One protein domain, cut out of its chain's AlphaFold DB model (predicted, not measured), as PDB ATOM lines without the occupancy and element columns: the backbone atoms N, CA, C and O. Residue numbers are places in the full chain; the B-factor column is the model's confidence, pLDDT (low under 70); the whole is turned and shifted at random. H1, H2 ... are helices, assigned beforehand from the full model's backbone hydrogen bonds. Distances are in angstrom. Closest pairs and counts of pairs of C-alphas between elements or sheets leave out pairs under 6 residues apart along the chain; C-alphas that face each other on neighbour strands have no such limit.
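Overview. This is residues 8 to 103 of the 184 residues of an uncharacterized protein of Rhizopus microsporus ATCC 52813 (UniProt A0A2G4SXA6). What does the model look like? It is a small head of four helices, H1 to H4, with one long straight arm, H5, whose residues 82 to 102 stick out together with residue 103. In the head, H3 and H4 fold back on each other as a hairpin, with H1 and H2 packed on H3. What is it made of? The printed part has 96 residues with five named helices, H1 to H5 in that order, and no named strand: its class is all helix. It is only just loose, close to extended, with a radius of gyration of the C-alphas of 18.7 A and spans of 65 by 31 by 18 A.

Arrangement. Where does the first helix sit? H1, residues 8 to 16, touches residues 45 to 49 alone of H3, residues 35 to 49, at a steep tilt of 62 degrees; their closest C-alphas, of Ile 11 and Ile 45, are 6.4 A apart. What else touches the hub, H3? H2, residues 23 to 29, touches its residues 38 to 42 alone, about perpendicular at 78 degrees, with the closest C-alphas, of Cys 27 and Ala 38, 6.5 A apart. Residues 54 to 58 alone of H4, residues 54 to 66, touch its residues 43 to 47 in a hairpin, a shallow tilt of 14 degrees, opposite ways; the closest C-alphas, of Ile 46 and Cys 54, are 5.4 A apart. And the last helix? H5, residues 68 to 102, is close to H4 but not clearly touching, with the closest C-alphas, of Trp 64 and Ser 70, 6.1 A apart; it is apart from H1. In H1 to H5 every O i to N i+4 pair is within hydrogen-bond range.

Along the chain. Where do the helices begin and end? H1 begins at C-alpha 8 (193.854, 214.270, 172.220), and H5 ends at C-alpha 102 (225.107, 179.658, 167.657). How long are they? From first to last C-alpha H1 measures 12.3 A, H2 10.1 A, H3 21.1 A, H4 18.4 A and H5 51.1 A.

Size, cuts and confidence. How large is it? The two C-alphas farthest apart, of Asp 52 and Ser 103, are 64.7 A apart. Is it continuous and confident? The printed part has no cut and no long link, and residue 103 alone has a pLDDT under 70.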
ATOM      1  N   SER A   8     195.297 214.122 172.081       85.38
ATOM      2  CA  SER A   8     193.854 214.270 172.220       85.38
ATOM      3  C   SER A   8     193.348 213.599 173.499       85.38
ATOM      4  O   SER A   8     192.672 214.238 174.300       85.38
ATOM      5  N   HIS A   9     193.793 212.369 173.780       92.44
ATOM      6  CA  HIS A   9     193.313 211.591 174.928       92.44
ATOM      7  C   HIS A   9     193.591 212.260 176.279       92.44
ATOM      8  O   HIS A   9     192.735 212.249 177.159       92.44
ATOM      9  N   HIS A  10     194.755 212.902 176.429       94.12
ATOM     10  CA  HIS A  10     195.094 213.629 177.657       94.12
ATOM     11  C   HIS A  10     194.129 214.793 177.898       94.12
ATOM     12  O   HIS A  10     193.754 215.063 179.033       94.12
ATOM     13  N   ILE A  11     193.750 215.493 176.827       95.00
ATOM     14  CA  ILE A  11     192.855 216.650 176.902       95.00
ATOM     15  C   ILE A  11     191.440 216.173 177.229       95.00
ATOM     16  O   ILE A  11     190.843 216.686 178.172       95.00
ATOM     17  N   THR A  12     190.940 215.171 176.499       95.56
ATOM     18  CA  THR A  12     189.605 214.595 176.711       95.56
ATOM     19  C   THR A  12     189.425 214.128 178.150       95.56
ATOM     20  O   THR A  12     188.494 214.571 178.816       95.56
ATOM     21  N   TYR A  13     190.376 213.348 178.676       95.75
ATOM     22  CA  TYR A  13     190.333 212.898 180.066       95.75
ATOM     23  C   TYR A  13     190.265 214.063 181.055       95.75
ATOM     24  O   TYR A  13     189.446 214.045 181.970       95.75
ATOM     25  N   CYS A  14     191.098 215.095 180.883       95.31
ATOM     26  CA  CYS A  14     191.100 216.246 181.788       95.31
ATOM     27  C   CYS A  14     189.778 217.026 181.759       95.31
ATOM     28  O   CYS A  14     189.357 217.533 182.796       95.31
ATOM     29  N   ILE A  15     189.120 217.118 180.600       94.94
ATOM     30  CA  ILE A  15     187.812 217.774 180.468       94.94
ATOM     31  C   ILE A  15     186.721 216.940 181.149       94.94
ATOM     32  O   ILE A  15     185.914 217.482 181.905       94.94
ATOM     33  N   GLU A  16     186.713 215.627 180.918       95.94
ATOM     34  CA  GLU A  16     185.710 214.707 181.470       95.94
ATOM     35  C   GLU A  16     185.835 214.542 182.990       95.94
ATOM     36  O   GLU A  16     184.831 214.466 183.695       95.94
ATOM     37  N   SER A  17     187.063 214.548 183.512       94.69
ATOM     38  CA  SER A  17     187.358 214.346 184.936       94.69
ATOM     39  C   SER A  17     187.579 215.643 185.720       94.69
ATOM     40  O   SER A  17     188.090 215.598 186.835       94.69
ATOM     41  N   LYS A  18     187.188 216.811 185.187       92.88
ATOM     42  CA  LYS A  18     187.551 218.138 185.736       92.88
ATOM     43  C   LYS A  18     187.328 218.325 187.246       92.88
ATOM     44  O   LYS A  18     188.092 219.035 187.895       92.88
ATOM     45  N   SER A  19     186.286 217.708 187.810       91.62
ATOM     46  CA  SER A  19     185.915 217.829 189.227       91.62
ATOM     47  C   SER A  19     186.779 216.979 190.157       91.62
ATOM     48  O   SER A  19     186.892 217.297 191.337       91.62
ATOM     49  N   THR A  20     187.381 215.911 189.639       94.25
ATOM     50  CA  THR A  20     188.247 214.978 190.375       94.25
ATOM     51  C   THR A  20     189.685 215.002 189.858       94.25
ATOM     52  O   THR A  20     190.510 214.190 190.276       94.25
ATOM     53  N   LEU A  21     189.986 215.895 188.912       96.44
ATOM     54  CA  LEU A  21     191.271 215.970 188.244       96.44
ATOM     55  C   LEU A  21     192.341 216.394 189.243       96.44
ATOM     56  O   LEU A  21     192.301 217.488 189.797       96.44
ATOM     57  N   THR A  22     193.342 215.540 189.411       96.12
ATOM     58  CA  THR A  22     194.535 215.846 190.193       96.12
ATOM     59  C   THR A  22     195.776 215.487 189.386       96.12
ATOM     60  O   THR A  22     195.752 214.607 188.522       96.12
ATOM     61  N   SER A  23     196.891 216.162 189.666       95.62
ATOM     62  CA  SER A  23     198.174 215.843 189.032       95.62
ATOM     63  C   SER A  23     198.613 214.378 189.195       95.62
ATOM     64  O   SER A  23     199.075 213.827 188.196       95.62
ATOM     65  N   PRO A  24     198.523 213.731 190.379       96.06
ATOM     66  CA  PRO A  24     198.881 212.318 190.511       96.06
ATOM     67  C   PRO A  24     197.974 211.412 189.670       96.06
ATOM     68  O   PRO A  24     198.501 210.649 188.867       96.06
ATOM     69  N   ALA A  25     196.648 211.587 189.736       96.06
ATOM     70  CA  ALA A  25     195.706 210.792 188.943       96.06
ATOM     71  C   ALA A  25     195.966 210.931 187.433       96.06
ATOM     72  O   ALA A  25     195.965 209.948 186.698       96.06
ATOM     73  N   PHE A  26     196.289 212.142 186.966       96.44
ATOM     74  CA  PHE A  26     196.702 212.367 185.582       96.44
ATOM     75  C   PHE A  26     197.996 211.617 185.214       96.44
ATOM     76  O   PHE A  26     198.116 211.087 184.112       96.44
ATOM     77  N   CYS A  27     198.984 211.572 186.113       95.19
ATOM     78  CA  CYS A  27     200.244 210.863 185.863       95.19
ATOM     79  C   CYS A  27     200.084 209.337 185.869       95.19
ATOM     80  O   CYS A  27     200.860 208.650 185.201       95.19
ATOM     81  N   GLU A  28     199.136 208.819 186.647       94.50
ATOM     82  CA  GLU A  28     198.785 207.397 186.715       94.50
ATOM     83  C   GLU A  28     197.988 206.971 185.481       94.50
ATOM     84  O   GLU A  28     198.376 206.020 184.817       94.50
ATOM     85  N   GLN A  29     196.964 207.736 185.093       95.19
ATOM     86  CA  GLN A  29     196.099 207.424 183.949       95.19
ATOM     87  C   GLN A  29     196.855 207.238 182.621       95.19
ATOM     88  O   GLN A  29     196.404 206.495 181.751       95.19
ATOM     89  N   PHE A  30     197.965 207.957 182.440       94.00
ATOM     90  CA  PHE A  30     198.741 207.975 181.195       94.00
ATOM     91  C   PHE A  30     200.152 207.402 181.347       94.00
ATOM     92  O   PHE A  30     200.991 207.647 180.478       94.00
ATOM     93  N   ASP A  31     200.442 206.716 182.456       93.19
ATOM     94  CA  ASP A  31     201.752 206.113 182.726       93.19
ATOM     95  C   ASP A  31     202.925 207.073 182.464       93.19
ATOM     96  O   ASP A  31     203.940 206.759 181.840       93.19
ATOM     97  N   LEU A  32     202.800 208.315 182.941       93.62
ATOM     98  CA  LEU A  32     203.820 209.329 182.691       93.62
ATOM     99  C   LEU A  32     205.002 209.130 183.639       93.62
ATOM    100  O   LEU A  32     204.924 209.458 184.821       93.62
ATOM    101  N   PHE A  33     206.114 208.621 183.111       93.25
ATOM    102  CA  PHE A  33     207.335 208.354 183.887       93.25
ATOM    103  C   PHE A  33     208.268 209.562 184.021       93.25
ATOM    104  O   PHE A  33     209.030 209.677 184.978       93.25
ATOM    105  N   ARG A  34     208.205 210.506 183.076       93.69
ATOM    106  CA  ARG A  34     209.078 211.687 183.073       93.69
ATOM    107  C   ARG A  34     208.428 212.845 183.824       93.69
ATOM    108  O   ARG A  34     207.566 213.525 183.268       93.69
ATOM    109  N   ARG A  35     208.916 213.129 185.037       95.12
ATOM    110  CA  ARG A  35     208.422 214.205 185.923       95.12
ATOM    111  C   ARG A  35     208.220 215.543 185.209       95.12
ATOM    112  O   ARG A  35     207.118 216.083 185.206       95.12
ATOM    113  N   ASN A  36     209.267 216.063 184.568       95.38
ATOM    114  CA  ASN A  36     209.214 217.379 183.918       95.38
ATOM    115  C   ASN A  36     208.187 217.414 182.782       95.38
ATOM    116  O   ASN A  36     207.426 218.371 182.666       95.38
ATOM    117  N   TYR A  37     208.119 216.345 181.982       95.06
ATOM    118  CA  TYR A  37     207.125 216.228 180.918       95.06
ATOM    119  C   TYR A  37     205.705 216.198 181.485       95.06
ATOM    120  O   TYR A  37     204.857 216.955 181.021       95.06
ATOM    121  N   ALA A  38     205.458 215.378 182.510       95.81
ATOM    122  CA  ALA A  38     204.149 215.260 183.140       95.81
ATOM    123  C   ALA A  38     203.667 216.603 183.702       95.81
ATOM    124  O   ALA A  38     202.550 217.028 183.414       95.81
ATOM    125  N   TYR A  39     204.542 217.321 184.414       96.31
ATOM    126  CA  TYR A  39     204.235 218.637 184.978       96.31
ATOM    127  C   TYR A  39     203.917 219.668 183.901       96.31
ATOM    128  O   TYR A  39     202.883 220.331 183.969       96.31
ATOM    129  N   SER A  40     204.784 219.802 182.895       96.50
ATOM    130  CA  SER A  40     204.555 220.739 181.795       96.50
ATOM    131  C   SER A  40     203.279 220.395 181.033       96.50
ATOM    132  O   SER A  40     202.510 221.287 180.685       96.50
ATOM    133  N   ARG A  41     203.020 219.105 180.796       95.56
ATOM    134  CA  ARG A  41     201.833 218.654 180.071       95.56
ATOM    135  C   ARG A  41     200.555 218.956 180.847       95.56
ATOM    136  O   ARG A  41     199.654 219.551 180.263       95.56
ATOM    137  N   TYR A  42     200.510 218.607 182.130       96.75
ATOM    138  CA  TYR A  42     199.380 218.898 183.011       96.75
ATOM    139  C   TYR A  42     199.088 220.402 183.048       96.75
ATOM    140  O   TYR A  42     197.977 220.821 182.727       96.75
ATOM    141  N   LYS A  43     200.114 221.227 183.312       96.38
ATOM    142  CA  LYS A  43     199.985 222.693 183.338       96.38
ATOM    143  C   LYS A  43     199.464 223.270 182.025       96.38
ATOM    144  O   LYS A  43     198.575 224.114 182.030       96.38
ATOM    145  N   ASN A  44     199.989 222.801 180.897       96.38
ATOM    146  CA  ASN A  44     199.552 223.274 179.587       96.38
ATOM    147  C   ASN A  44     198.089 222.917 179.302       96.38
ATOM    148  O   ASN A  44     197.395 223.691 178.644       96.38
ATOM    149  N   ILE A  45     197.622 221.756 179.772       95.94
ATOM    150  CA  ILE A  45     196.231 221.341 179.577       95.94
ATOM    151  C   ILE A  45     195.297 222.184 180.444       95.94
ATOM    152  O   ILE A  45     194.354 222.756 179.899       95.94
ATOM    153  N   ILE A  46     195.578 222.321 181.745       96.62
ATOM    154  CA  ILE A  46     194.711 223.101 182.641       96.62
ATOM    155  C   ILE A  46     194.624 224.567 182.195       96.62
ATOM    156  O   ILE A  46     193.533 225.118 182.124       96.62
ATOM    157  N   PHE A  47     195.748 225.162 181.782       96.56
ATOM    158  CA  PHE A  47     195.792 226.561 181.361       96.56
ATOM    159  C   PHE A  47     194.996 226.812 180.077       96.56
ATOM    160  O   PHE A  47     194.337 227.836 179.937       96.56
ATOM    161  N   LYS A  48     195.067 225.883 179.117       96.50
ATOM    162  CA  LYS A  48     194.469 226.077 177.793       96.50
ATOM    163  C   LYS A  48     193.011 225.628 177.707       96.50
ATOM    164  O   LYS A  48     192.253 226.221 176.947       96.50
ATOM    165  N   TYR A  49     192.642 224.561 178.414       95.56
ATOM    166  CA  TYR A  49     191.355 223.883 178.221       95.56
ATOM    167  C   TYR A  49     190.446 223.919 179.452       95.56
ATOM    168  O   TYR A  49     189.274 223.576 179.330       95.56
ATOM    169  N   LEU A  50     190.953 224.340 180.614       95.50
ATOM    170  CA  LEU A  50     190.185 224.432 181.860       95.50
ATOM    171  C   LEU A  50     190.377 225.810 182.523       95.50
ATOM    172  O   LEU A  50     190.816 225.870 183.671       95.50
ATOM    173  N   PRO A  51     190.084 226.928 181.828       95.62
ATOM    174  CA  PRO A  51     190.353 228.270 182.350       95.62
ATOM    175  C   PRO A  51     189.618 228.550 183.668       95.62
ATOM    176  O   PRO A  51     190.212 229.125 184.575       95.62
ATOM    177  N   ASP A  52     188.380 228.069 183.809       96.31
ATOM    178  CA  ASP A  52     187.552 228.287 185.005       96.31
ATOM    179  C   ASP A  52     188.118 227.588 186.255       96.31
ATOM    180  O   ASP A  52     187.995 228.087 187.371       96.31
ATOM    181  N   ASP A  53     188.772 226.436 186.072       96.00
ATOM    182  CA  ASP A  53     189.360 225.637 187.151       96.00
ATOM    183  C   ASP A  53     190.882 225.846 187.282       96.00
ATOM    184  O   ASP A  53     191.508 225.310 188.202       96.00
ATOM    185  N   CYS A  54     191.498 226.620 186.379       95.69
ATOM    186  CA  CYS A  54     192.950 226.746 186.244       95.69
ATOM    187  C   CYS A  54     193.615 227.198 187.550       95.69
ATOM    188  O   CYS A  54     194.616 226.610 187.969       95.69
ATOM    189  N   ASP A  55     193.043 228.191 188.233       96.81
ATOM    190  CA  ASP A  55     193.586 228.709 189.492       96.81
ATOM    191  C   ASP A  55     193.515 227.679 190.623       96.81
ATOM    192  O   ASP A  55     194.486 227.509 191.369       96.81
ATOM    193  N   ARG A  56     192.387 226.963 190.742       96.88
ATOM    194  CA  ARG A  56     192.214 225.894 191.738       96.88
ATOM    195  C   ARG A  56     193.228 224.780 191.489       96.88
ATOM    196  O   ARG A  56     194.028 224.468 192.370       96.88
ATOM    197  N   LEU A  57     193.243 224.243 190.270       97.38
ATOM    198  CA  LEU A  57     194.099 223.120 189.881       97.38
ATOM    199  C   LEU A  57     195.588 223.475 189.950       97.38
ATOM    200  O   LEU A  57     196.409 222.619 190.279       97.38
ATOM    201  N   THR A  58     195.958 224.729 189.683       97.25
ATOM    202  CA  THR A  58     197.344 225.203 189.821       97.25
ATOM    203  C   THR A  58     197.777 225.257 191.285       97.25
ATOM    204  O   THR A  58     198.899 224.852 191.604       97.25
ATOM    205  N   LYS A  59     196.906 225.723 192.190       97.44
ATOM    206  CA  LYS A  59     197.184 225.731 193.637       97.44
ATOM    207  C   LYS A  59     197.347 224.313 194.175       97.44
ATOM    208  O   LYS A  59     198.358 224.025 194.812       97.44
ATOM    209  N   GLU A  60     196.408 223.426 193.855       97.06
ATOM    210  CA  GLU A  60     196.469 222.008 194.233       97.06
ATOM    211  C   GLU A  60     197.724 221.328 193.677       97.06
ATOM    212  O   GLU A  60     198.428 220.629 194.406       97.06
ATOM    213  N   PHE A  61     198.063 221.592 192.410       97.69
ATOM    214  CA  PHE A  61     199.289 221.093 191.796       97.69
ATOM    215  C   PHE A  61     200.537 221.551 192.552       97.69
ATOM    216  O   PHE A  61     201.407 220.730 192.830       97.69
ATOM    217  N   ASN A  62     200.656 222.842 192.875       97.50
ATOM    218  CA  ASN A  62     201.841 223.361 193.562       97.50
ATOM    219  C   ASN A  62     201.957 222.796 194.985       97.50
ATOM    220  O   ASN A  62     203.057 222.424 195.396       97.50
ATOM    221  N   LEU A  63     200.830 222.664 195.692       97.50
ATOM    222  CA  LEU A  63     200.775 222.033 197.011       97.50
ATOM    223  C   LEU A  63     201.225 220.566 196.942       97.50
ATOM    224  O   LEU A  63     202.103 220.141 197.694       97.50
ATOM    225  N   TRP A  64     200.672 219.796 196.002       97.56
ATOM    226  CA  TRP A  64     201.052 218.398 195.820       97.56
ATOM    227  C   TRP A  64     202.509 218.255 195.372       97.56
ATOM    228  O   TRP A  64     203.224 217.426 195.930       97.56
ATOM    229  N   LYS A  65     202.987 219.082 194.433       96.62
ATOM    230  CA  LYS A  65     204.352 219.025 193.883       96.62
ATOM    231  C   LYS A  65     205.418 219.046 194.983       96.62
ATOM    232  O   LYS A  65     206.387 218.295 194.869       96.62
ATOM    233  N   GLY A  66     205.237 219.877 196.014       94.88
ATOM    234  CA  GLY A  66     206.151 219.994 197.160       94.88
ATOM    235  C   GLY A  66     205.948 218.943 198.261       94.88
ATOM    236  O   GLY A  66     206.779 218.829 199.160       94.88
ATOM    237  N   SER A  67     204.867 218.165 198.202       97.94
ATOM    238  CA  SER A  67     204.512 217.192 199.236       97.94
ATOM    239  C   SER A  67     205.398 215.939 199.231       97.94
ATOM    240  O   SER A  67     206.009 215.565 198.226       97.94
ATOM    241  N   PHE A  68     205.401 215.221 200.358       97.75
ATOM    242  CA  PHE A  68     206.009 213.891 200.460       97.75
ATOM    243  C   PHE A  68     205.362 212.874 199.503       97.75
ATOM    244  O   PHE A  68     206.071 212.058 198.922       97.75
ATOM    245  N   ALA A  69     204.047 212.962 199.276       97.06
ATOM    246  CA  ALA A  69     203.328 212.073 198.362       97.06
ATOM    247  C   ALA A  69     203.838 212.192 196.915       97.06
ATOM    248  O   ALA A  69     204.052 211.182 196.252       97.06
ATOM    249  N   SER A  70     204.119 213.414 196.447       97.44
ATOM    250  CA  SER A  70     204.768 213.644 195.147       97.44
ATOM    251  C   SER A  70     206.148 212.983 195.083       97.44
ATOM    252  O   SER A  70     206.449 212.268 194.126       97.44
ATOM    253  N   LYS A  71     206.979 213.156 196.122       97.25
ATOM    254  CA  LYS A  71     208.308 212.524 196.185       97.25
ATOM    255  C   LYS A  71     208.215 210.997 196.108       97.25
ATOM    256  O   LYS A  71     208.969 210.399 195.345       97.25
ATOM    257  N   GLN A  72     207.283 210.392 196.847       97.75
ATOM    258  CA  GLN A  72     207.054 208.943 196.836       97.75
ATOM    259  C   GLN A  72     206.607 208.435 195.465       97.75
ATOM    260  O   GLN A  72     207.240 207.528 194.932       97.75
ATOM    261  N   LEU A  73     205.609 209.075 194.849       96.94
ATOM    262  CA  LEU A  73     205.123 208.691 193.519       96.94
ATOM    263  C   LEU A  73     206.253 208.693 192.481       96.94
ATOM    264  O   LEU A  73     206.381 207.771 191.677       96.94
ATOM    265  N   TRP A  74     207.108 209.719 192.492       97.44
ATOM    266  CA  TRP A  74     208.217 209.770 191.538       97.44
ATOM    267  C   TRP A  74     209.326 208.773 191.850       97.44
ATOM    268  O   TRP A  74     209.940 208.265 190.916       97.44
ATOM    269  N   LEU A  75     209.589 208.493 193.126       97.25
ATOM    270  CA  LEU A  75     210.542 207.458 193.515       97.25
ATOM    271  C   LEU A  75     210.080 206.080 193.030       97.25
ATOM    272  O   LEU A  75     210.879 205.331 192.472       97.25
ATOM    273  N   GLU A  76     208.797 205.766 193.191       96.56
ATOM    274  CA  GLU A  76     208.196 204.526 192.699       96.56
ATOM    275  C   GLU A  76     208.286 204.416 191.174       96.56
ATOM    276  O   GLU A  76     208.755 203.405 190.654       96.56
ATOM    277  N   LYS A  77     207.956 205.490 190.446       95.75
ATOM    278  CA  LYS A  77     208.102 205.521 188.984       95.75
ATOM    279  C   LYS A  77     209.551 205.338 188.524       95.75
ATOM    280  O   LYS A  77     209.773 204.651 187.532       95.75
ATOM    281  N   ILE A  78     210.530 205.922 189.220       96.00
ATOM    282  CA  ILE A  78     211.956 205.712 188.911       96.00
ATOM    283  C   ILE A  78     212.328 204.245 189.114       96.00
ATOM    284  O   ILE A  78     212.941 203.658 188.228       96.00
ATOM    285  N   ARG A  79     211.919 203.642 190.240       96.69
ATOM    286  CA  ARG A  79     212.167 202.219 190.510       96.69
ATOM    287  C   ARG A  79     211.601 201.335 189.406       96.69
ATOM    288  O   ARG A  79     212.311 200.459 188.935       96.69
ATOM    289  N   LEU A  80     210.372 201.607 188.968       95.75
ATOM    290  CA  LEU A  80     209.735 200.828 187.912       95.75
ATOM    291  C   LEU A  80     210.478 200.950 186.573       95.75
ATOM    292  O   LEU A  80     210.695 199.951 185.898       95.75
ATOM    293  N   VAL A  81     210.919 202.157 186.202       94.69
ATOM    294  CA  VAL A  81     211.722 202.357 184.984       94.69
ATOM    295  C   VAL A  81     213.059 201.623 185.073       94.69
ATOM    296  O   VAL A  81     213.444 200.958 184.120       94.69
ATOM    297  N   THR A  82     213.757 201.710 186.208       96.00
ATOM    298  CA  THR A  82     215.031 201.003 186.408       96.00
ATOM    299  C   THR A  82     214.864 199.487 186.327       96.00
ATOM    300  O   THR A  82     215.707 198.819 185.735       96.00
ATOM    301  N   ASP A  83     213.787 198.951 186.897       96.44
ATOM    302  CA  ASP A  83     213.477 197.524 186.834       96.44
ATOM    303  C   ASP A  83     213.243 197.065 185.385       96.44
ATOM    304  O   ASP A  83     213.868 196.109 184.921       96.44
ATOM    305  N   PHE A  84     212.440 197.814 184.618       95.12
ATOM    306  CA  PHE A  84     212.236 197.539 183.194       95.12
ATOM    307  C   PHE A  84     213.530 197.613 182.376       95.12
ATOM    308  O   PHE A  84     213.785 196.715 181.572       95.12
ATOM    309  N   ASP A  85     214.361 198.636 182.591       95.75
ATOM    310  CA  ASP A  85     215.643 198.779 181.890       95.75
ATOM    311  C   ASP A  85     216.596 197.619 182.218       95.75
ATOM    312  O   ASP A  85     217.283 197.110 181.329       95.75
ATOM    313  N   ALA A  86     216.621 197.154 183.471       96.69
ATOM    314  CA  ALA A  86     217.433 196.011 183.881       96.69
ATOM    315  C   ALA A  86     216.958 194.708 183.222       96.69
ATOM    316  O   ALA A  86     217.777 193.921 182.732       96.69
ATOM    317  N   HIS A  87     215.641 194.494 183.167       96.31
ATOM    318  CA  HIS A  87     215.048 193.346 182.485       96.31
ATOM    319  C   HIS A  87     215.332 193.359 180.983       96.31
ATOM    320  O   HIS A  87     215.739 192.330 180.437       96.31
ATOM    321  N   LEU A  88     215.179 194.513 180.331       96.31
ATOM    322  CA  LEU A  88     215.482 194.674 178.912       96.31
ATOM    323  C   LEU A  88     216.964 194.407 178.631       96.31
ATOM    324  O   LEU A  88     217.279 193.564 177.797       96.31
ATOM    325  N   SER A  89     217.859 195.035 179.398       96.12
ATOM    326  CA  SER A  89     219.311 194.854 179.254       96.12
ATOM    327  C   SER A  89     219.723 193.388 179.432       96.12
ATOM    328  O   SER A  89     220.579 192.874 178.714       96.12
ATOM    329  N   SER A  90     219.096 192.686 180.379       95.62
ATOM    330  CA  SER A  90     219.355 191.263 180.613       95.62
ATOM    331  C   SER A  90     218.860 190.394 179.455       95.62
ATOM    332  O   SER A  90     219.549 189.458 179.050       95.62
ATOM    333  N   ALA A  91     217.681 190.698 178.903       95.81
ATOM    334  CA  ALA A  91     217.135 189.985 177.754       95.81
ATOM    335  C   ALA A  91     217.996 190.189 176.496       95.81
ATOM    336  O   ALA A  91     218.299 189.217 175.804       95.81
ATOM    337  N   GLU A  92     218.437 191.424 176.243       95.25
ATOM    338  CA  GLU A  92     219.355 191.763 175.148       95.25
ATOM    339  C   GLU A  92     220.684 191.012 175.289       95.25
ATOM    340  O   GLU A  92     221.137 190.361 174.348       95.25
ATOM    341  N   TYR A  93     221.259 190.985 176.491       95.75
ATOM    342  CA  TYR A  93     222.483 190.230 176.753       95.75
ATOM    343  C   TYR A  93     222.337 188.721 176.467       95.75
ATOM    344  O   TYR A  93     223.204 188.110 175.834       95.75
ATOM    345  N   VAL A  94     221.244 188.094 176.917       94.31
ATOM    346  CA  VAL A  94     220.987 186.660 176.670       94.31
ATOM    347  C   VAL A  94     220.778 186.382 175.181       94.31
ATOM    348  O   VAL A  94     221.284 185.386 174.654       94.31
ATOM    349  N   HIS A  95     220.063 187.265 174.488       92.75
ATOM    350  CA  HIS A  95     219.874 187.183 173.046       92.75
ATOM    351  C   HIS A  95     221.221 187.232 172.307       92.75
ATOM    352  O   HIS A  95     221.526 186.342 171.508       92.75
ATOM    353  N   ASP A  96     222.072 188.204 172.635       92.06
ATOM    354  CA  ASP A  96     223.359 188.410 171.970       92.06
ATOM    355  C   ASP A  96     224.349 187.272 172.233       92.06
ATOM    356  O   ASP A  96     225.044 186.811 171.320       92.06
ATOM    357  N   THR A  97     224.397 186.773 173.469       90.62
ATOM    358  CA  THR A  97     225.227 185.613 173.823       90.62
ATOM    359  C   THR A  97     224.770 184.353 173.095       90.62
ATOM    360  O   THR A  97     225.605 183.653 172.526       90.62
ATOM    361  N   THR A  98     223.461 184.106 173.015       89.31
ATOM    362  CA  THR A  98     222.904 182.961 172.278       89.31
ATOM    363  C   THR A  98     223.240 183.036 170.787       89.31
ATOM    364  O   THR A  98     223.737 182.063 170.220       89.31
ATOM    365  N   HIS A  99     223.048 184.196 170.153       86.31
ATOM    366  CA  HIS A  99     223.385 184.392 168.739       86.31
ATOM    367  C   HIS A  99     224.881 184.227 168.454       86.31
ATOM    368  O   HIS A  99     225.258 183.615 167.448       86.31
ATOM    369  N   ARG A 100     225.746 184.727 169.343       84.06
ATOM    370  CA  ARG A 100     227.197 184.542 169.220       84.06
ATOM    371  C   ARG A 100     227.594 183.075 169.388       84.06
ATOM    372  O   ARG A 100     228.418 182.592 168.620       84.06
ATOM    373  N   SER A 101     227.000 182.366 170.344       76.19
ATOM    374  CA  SER A 101     227.278 180.944 170.583       76.19
ATOM    375  C   SER A 101     226.738 180.021 169.487       76.19
ATOM    376  O   SER A 101     227.296 178.949 169.279       76.19
ATOM    377  N   MET A 102     225.678 180.418 168.778       74.38
ATOM    378  CA  MET A 102     225.107 179.658 167.657       74.38
ATOM    379  C   MET A 102     225.706 180.021 166.292       74.38
ATOM    380  O   MET A 102     225.379 179.375 165.296       74.38
ATOM    381  N   SER A 103     226.575 181.034 166.220       67.31
ATOM    382  CA  SER A 103     227.285 181.357 164.983       67.31
ATOM    383  C   SER A 103     228.318 180.260 164.694       67.31
ATOM    384  O   SER A 103     229.193 180.030 165.530       67.31
TER     385      SER A 103